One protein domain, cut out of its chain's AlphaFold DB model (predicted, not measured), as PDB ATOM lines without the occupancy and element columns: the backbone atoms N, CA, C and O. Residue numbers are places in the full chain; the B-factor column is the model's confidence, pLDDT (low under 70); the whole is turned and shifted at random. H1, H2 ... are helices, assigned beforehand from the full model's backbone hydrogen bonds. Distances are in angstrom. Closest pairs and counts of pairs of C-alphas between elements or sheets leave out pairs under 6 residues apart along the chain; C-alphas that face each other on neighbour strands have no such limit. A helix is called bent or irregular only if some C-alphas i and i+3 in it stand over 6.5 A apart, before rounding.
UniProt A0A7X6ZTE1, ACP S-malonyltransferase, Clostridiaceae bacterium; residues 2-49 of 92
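Overview. This is residues 2 to 49 of the 92 residues of the protein "ACP S-malonyltransferase" of Clostridiaceae bacterium (UniProt A0A7X6ZTE1). Two short helices, H1 and H2, stand at opposite sides of a flat domain, and between them a loop of residues 7 to 17 runs in, turns and folds back through the middle. Residues 31 to 36 join the helices across one end, while residues 2 to 6 run along the other end, where H1 begins. The printed part has 48 residues with two named helices, H1 then H2, and no named strand; the class is all helix, though the helices hold 21 of the 48 residues. It is compact, with a radius of gyration of the C-alphas of 10.8 A, and spans 27 by 26 by 12 A.

Arrangement. Start at Lys 2 and read residues 2 to 19, a long stretch with no named element; their C-alphas lie 2 to 17 A from the mean of all C-alphas. Next comes H1, residues 20 to 30, and after a short link of 6 residues H2, residues 37 to 46. H1 and H2 are apart, with no C-alpha of the one within 8 A of the other. In H2 every O i to N i+4 pair is within hydrogen-bond range; in H1 5 of 7 are.

Along the chain. Find C-alpha 20 at (216.030, 325.232, 205.316); from there H1 runs 15.6 A to C-alpha 30 at (213.579, 325.632, 189.909). H1 is irregular: C-alphas 21 and 24 are 7.0 A apart. H2 runs 14.3 A from C-alpha 37 to C-alpha 46 at (196.920, 335.886, 201.641).

Size, cuts and confidence. Look at Ser 32 and Gly 48 for the two C-alphas farthest apart, 30.0 A. The printed part, residues 2 to 49, has no cut and no long link between its helices. Its mean pLDDT is 95.2, and no printed residue is under 70.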
ATOM      1  N   LYS A   2     224.148 330.503 206.461       75.75
ATOM      2  CA  LYS A   2     223.426 331.504 207.258       75.75
ATOM      3  C   LYS A   2     221.952 331.092 207.347       75.75
ATOM      4  O   LYS A   2     221.406 330.692 206.325       75.75
ATOM      5  N   VAL A   3     221.366 331.184 208.540       80.44
ATOM      6  CA  VAL A   3     219.956 330.847 208.804       80.44
ATOM      7  C   VAL A   3     219.039 331.814 208.043       80.44
ATOM      8  O   VAL A   3     219.334 333.010 207.930       80.44
ATOM      9  N   MET A   4     217.953 331.288 207.486       86.19
ATOM     10  CA  MET A   4     216.920 332.017 206.764       86.19
ATOM     11  C   MET A   4     215.932 332.634 207.760       86.19
ATOM     12  O   MET A   4     214.965 332.013 208.184       86.19
ATOM     13  N   ASN A   5     216.167 333.897 208.121       88.62
ATOM     14  CA  ASN A   5     215.337 334.612 209.100       88.62
ATOM     15  C   ASN A   5     214.121 335.333 208.490       88.62
ATOM     16  O   ASN A   5     213.310 335.891 209.225       88.62
ATOM     17  N   ILE A   6     214.023 335.382 207.163       92.06
ATOM     18  CA  ILE A   6     212.942 336.060 206.441       92.06
ATOM     19  C   ILE A   6     212.214 334.997 205.620       92.06
ATOM     20  O   ILE A   6     212.898 334.276 204.894       92.06
ATOM     21  N   PRO A   7     210.875 334.886 205.702       93.94
ATOM     22  CA  PRO A   7     210.113 333.961 204.873       93.94
ATOM     23  C   PRO A   7     210.355 334.206 203.380       93.94
ATOM     24  O   PRO A   7     210.335 335.342 202.913       93.94
ATOM     25  N   VAL A   8     210.553 333.129 202.623       95.81
ATOM     26  CA  VAL A   8     210.786 333.162 201.175       95.81
ATOM     27  C   VAL A   8     209.762 332.257 200.521       95.81
ATOM     28  O   VAL A   8     209.583 331.116 200.942       95.81
ATOM     29  N   VAL A   9     209.098 332.768 199.491       97.75
ATOM     30  CA  VAL A   9     208.172 332.002 198.660       97.75
ATOM     31  C   VAL A   9     208.938 331.445 197.463       97.75
ATOM     32  O   VAL A   9     209.688 332.176 196.817       97.75
ATOM     33  N   THR A  10     208.793 330.153 197.178       97.62
ATOM     34  CA  THR A  10     209.500 329.502 196.065       97.62
ATOM     35  C   THR A  10     208.641 329.427 194.808       97.62
ATOM     36  O   THR A  10     207.475 329.041 194.854       97.62
ATOM     37  N   ASN A  11     209.259 329.691 193.657       98.19
ATOM     38  CA  ASN A  11     208.622 329.579 192.344       98.19
ATOM     39  C   ASN A  11     208.189 328.149 191.987       98.19
ATOM     40  O   ASN A  11     207.369 327.980 191.093       98.19
ATOM     41  N   VAL A  12     208.743 327.130 192.653       97.81
ATOM     42  CA  VAL A  12     208.443 325.717 192.365       97.81
ATOM     43  C   VAL A  12     207.105 325.286 192.961       97.81
ATOM     44  O   VAL A  12     206.427 324.437 192.390       97.81
ATOM     45  N   THR A  13     206.730 325.835 194.118       97.56
ATOM     46  CA  THR A  13     205.510 325.432 194.840       97.56
ATOM     47  C   THR A  13     204.502 326.562 195.002       97.56
ATOM     48  O   THR A  13     203.372 326.289 195.400       97.56
ATOM     49  N   GLY A  14     204.901 327.814 194.748       98.25
ATOM     50  CA  GLY A  14     204.085 329.000 195.009       98.25
ATOM     51  C   GLY A  14     203.903 329.304 196.499       98.25
ATOM     52  O   GLY A  14     203.101 330.164 196.845       98.25
ATOM     53  N   LYS A  15     204.605 328.597 197.399       98.00
ATOM     54  CA  LYS A  15     204.407 328.642 198.859       98.00
ATOM     55  C   LYS A  15     205.672 329.066 199.601       98.00
ATOM     56  O   LYS A  15     206.772 329.013 199.052       98.00
ATOM     57  N   ILE A  16     205.504 329.474 200.861       97.06
ATOM     58  CA  ILE A  16     206.620 329.756 201.775       97.06
ATOM     59  C   ILE A  16     207.422 328.468 202.004       97.06
ATOM     60  O   ILE A  16     206.843 327.407 202.225       97.06
ATOM     61  N   ILE A  17     208.749 328.566 201.950       96.06
ATOM     62  CA  ILE A  17     209.657 327.476 202.314       96.06
ATOM     63  C   ILE A  17     209.575 327.256 203.829       96.06
ATOM     64  O   ILE A  17     209.865 328.168 204.601       96.06
ATOM     65  N   GLU A  18     209.181 326.053 204.247       90.44
ATOM     66  CA  GLU A  18     208.969 325.716 205.663       90.44
ATOM     67  C   GLU A  18     210.256 325.273 206.374       90.44
ATOM     68  O   GLU A  18     210.391 325.464 207.581       90.44
ATOM     69  N   SER A  19     211.212 324.704 205.634       91.19
ATOM     70  CA  SER A  19     212.459 324.163 206.175       91.19
ATOM     71  C   SER A  19     213.665 324.559 205.330       91.19
ATOM     72  O   SER A  19     213.661 324.454 204.103       91.19
ATOM     73  N   GLU A  20     214.758 324.945 205.991       88.38
ATOM     74  CA  GLU A  20     216.030 325.232 205.316       88.38
ATOM     75  C   GLU A  20     216.614 324.017 204.592       88.38
ATOM     76  O   GLU A  20     217.355 324.172 203.616       88.38
ATOM     77  N   ALA A  21     216.278 322.808 205.055       91.31
ATOM     78  CA  ALA A  21     216.726 321.571 204.430       91.31
ATOM     79  C   ALA A  21     216.226 321.447 202.978       91.31
ATOM     80  O   ALA A  21     216.917 320.857 202.145       91.31
ATOM     81  N   ASP A  22     215.091 322.077 202.657       92.44
ATOM     82  CA  ASP A  22     214.438 321.972 201.351       92.44
ATOM     83  C   ASP A  22     215.011 322.951 200.320       92.44
ATOM     84  O   ASP A  22     214.830 322.762 199.117       92.44
ATOM     85  N   ILE A  23     215.738 323.989 200.754       92.62
ATOM     86  CA  ILE A  23     216.197 325.079 199.877       92.62
ATOM     87  C   ILE A  23     217.026 324.537 198.711       92.62
ATOM     88  O   ILE A  23     216.800 324.914 197.563       92.62
ATOM     89  N   LYS A  24     217.977 323.633 198.981       93.44
ATOM     90  CA  LYS A  24     218.856 323.091 197.932       93.44
ATOM     91  C   LYS A  24     218.072 322.311 196.876       93.44
ATOM     92  O   LYS A  24     218.306 322.523 195.690       93.44
ATOM     93  N   ASP A  25     217.152 321.444 197.299       95.19
ATOM     94  CA  ASP A  25     216.308 320.671 196.379       95.19
ATOM     95  C   ASP A  25     215.403 321.591 195.553       95.19
ATOM     96  O   ASP A  25     215.364 321.499 194.326       95.19
ATOM     97  N   LEU A  26     214.753 322.557 196.208       96.31
ATOM     98  CA  LEU A  26     213.890 323.532 195.545       96.31
ATOM     99  C   LEU A  26     214.652 324.370 194.512       96.31
ATOM    100  O   LEU A  26     214.138 324.588 193.417       96.31
ATOM    101  N   MET A  27     215.883 324.794 194.812       95.25
ATOM    102  CA  MET A  27     216.715 325.533 193.857       95.25
ATOM    103  C   MET A  27     217.127 324.680 192.656       95.25
ATOM    104  O   MET A  27     217.120 325.180 191.533       95.25
ATOM    105  N   ILE A  28     217.448 323.397 192.866       96.88
ATOM    106  CA  ILE A  28     217.735 322.470 191.762       96.88
ATOM    107  C   ILE A  28     216.488 322.306 190.894       96.88
ATOM    108  O   ILE A  28     216.568 322.420 189.677       96.88
ATOM    109  N   ARG A  29     215.320 322.090 191.500       97.56
ATOM    110  CA  ARG A  29     214.063 321.917 190.761       97.56
ATOM    111  C   ARG A  29     213.650 323.176 190.008       97.56
ATOM    112  O   ARG A  29     213.101 323.067 188.914       97.56
ATOM    113  N   GLN A  30     213.941 324.361 190.538       97.69
ATOM    114  CA  GLN A  30     213.579 325.632 189.909       97.69
ATOM    115  C   GLN A  30     214.141 325.785 188.489       97.69
ATOM    116  O   GLN A  30     213.502 326.425 187.661       97.69
ATOM    117  N   VAL A  31     215.294 325.183 188.174       97.31
ATOM    118  CA  VAL A  31     215.916 325.327 186.844       97.31
ATOM    119  C   VAL A  31     215.141 324.628 185.721       97.31
ATOM    120  O   VAL A  31     215.348 324.952 184.555       97.31
ATOM    121  N   SER A  32     214.272 323.668 186.052       96.69
ATOM    122  CA  SER A  32     213.557 322.823 185.083       96.69
ATOM    123  C   SER A  32     212.041 322.770 185.297       96.69
ATOM    124  O   SER A  32     211.351 322.040 184.588       96.69
ATOM    125  N   ASN A  33     211.512 323.532 186.257       96.88
ATOM    126  CA  ASN A  33     210.083 323.606 186.555       96.88
ATOM    127  C   ASN A  33     209.499 324.962 186.144       96.88
ATOM    128  O   ASN A  33     210.216 325.943 185.951       96.88
ATOM    129  N   ALA A  34     208.172 325.008 186.017       97.56
ATOM    130  CA  ALA A  34     207.451 326.249 185.773       97.56
ATOM    131  C   ALA A  34     207.678 327.260 186.910       97.56
ATOM    132  O   ALA A  34     207.858 326.889 188.070       97.56
ATOM    133  N   VAL A  35     207.630 328.546 186.565       98.19
ATOM    134  CA  VAL A  35     207.685 329.645 187.531       98.19
ATOM    135  C   VAL A  35     206.255 329.985 187.945       98.19
ATOM    136  O   VAL A  35     205.550 330.679 187.212       98.19
ATOM    137  N   LEU A  36     205.826 329.509 189.116       98.25
ATOM    138  CA  LEU A  36     204.490 329.751 189.674       98.25
ATOM    139  C   LEU A  36     204.358 331.166 190.268       98.25
ATOM    140  O   LEU A  36     204.039 331.348 191.439       98.25
ATOM    141  N   TRP A  37     204.650 332.192 189.466       98.25
ATOM    142  CA  TRP A  37     204.745 333.579 189.931       98.25
ATOM    143  C   TRP A  37     203.428 334.132 190.484       98.25
ATOM    144  O   TRP A  37     203.427 334.792 191.520       98.25
ATOM    145  N   GLU A  38     202.305 333.869 189.809       98.38
ATOM    146  CA  GLU A  38     201.000 334.334 190.287       98.38
ATOM    147  C   GLU A  38     200.657 333.719 191.645       98.38
ATOM    148  O   GLU A  38     200.261 334.445 192.556       98.38
ATOM    149  N   ASP A  39     200.903 332.417 191.812       98.62
ATOM    150  CA  ASP A  39     200.712 331.728 193.088       98.62
ATOM    151  C   ASP A  39     201.617 332.312 194.177       98.62
ATOM    152  O   ASP A  39     201.166 332.516 195.303       98.62
ATOM    153  N   CYS A  40     202.867 332.663 193.847       98.69
ATOM    154  CA  CYS A  40     203.763 333.317 194.796       98.69
ATOM    155  C   CYS A  40     203.183 334.641 195.316       98.69
ATOM    156  O   CYS A  40     203.185 334.894 196.522       98.69
ATOM    157  N   VAL A  41     202.685 335.488 194.410       98.50
ATOM    158  CA  VAL A  41     202.098 336.787 194.766       98.50
ATOM    159  C   VAL A  41     200.810 336.595 195.567       98.50
ATOM    160  O   VAL A  41     200.639 337.261 196.585       98.50
ATOM    161  N   ARG A  42     199.941 335.653 195.175       98.50
ATOM    162  CA  ARG A  42     198.712 335.335 195.922       98.50
ATOM    163  C   ARG A  42     199.014 334.846 197.334       98.50
ATOM    164  O   ARG A  42     198.436 335.371 198.275       98.50
ATOM    165  N   THR A  43     199.991 333.957 197.501       98.62
ATOM    166  CA  THR A  43     200.446 333.515 198.829       98.62
ATOM    167  C   THR A  43     200.891 334.689 199.703       98.62
ATOM    168  O   THR A  43     200.609 334.698 200.898       98.62
ATOM    169  N   LEU A  44     201.591 335.682 199.143       98.25
ATOM    170  CA  LEU A  44     202.012 336.866 199.900       98.25
ATOM    171  C   LEU A  44     200.815 337.738 200.304       98.25
ATOM    172  O   LEU A  44     200.727 338.140 201.463       98.25
ATOM    173  N   ILE A  45     199.875 337.976 199.387       98.06
ATOM    174  CA  ILE A  45     198.641 338.729 199.665       98.06
ATOM    175  C   ILE A  45     197.806 338.023 200.742       98.06
ATOM    176  O   ILE A  45     197.394 338.660 201.710       98.06
ATOM    177  N   ASP A  46     197.643 336.701 200.653       97.88
ATOM    178  CA  ASP A  46     196.920 335.886 201.641       97.88
ATOM    179  C   ASP A  46     197.585 335.913 203.028       97.88
ATOM    180  O   ASP A  46     196.939 335.685 204.054       97.88
ATOM    181  N   LYS A  47     198.889 336.207 203.082       97.31
ATOM    182  CA  LYS A  47     199.647 336.427 204.323       97.31
ATOM    183  C   LYS A  47     199.584 337.870 204.826       97.31
ATOM    184  O   LYS A  47     200.222 338.176 205.832       97.31
ATOM    185  N   GLY A  48     198.802 338.728 204.175       97.06
ATOM    186  CA  GLY A  48     198.578 340.116 204.562       97.06
ATOM    187  C   GLY A  48     199.608 341.099 204.009       97.06
ATOM    188  O   GLY A  48     199.676 342.223 204.496       97.06
ATOM    189  N   VAL A  49     200.421 340.708 203.020       97.81
ATOM    190  CA  VAL A  49     201.316 341.657 202.347       97.81
ATOM    191  C   VAL A  49     200.482 342.604 201.489       97.81
ATOM    192  O   VAL A  49     199.884 342.195 200.495       97.81
TER     193      VAL A  49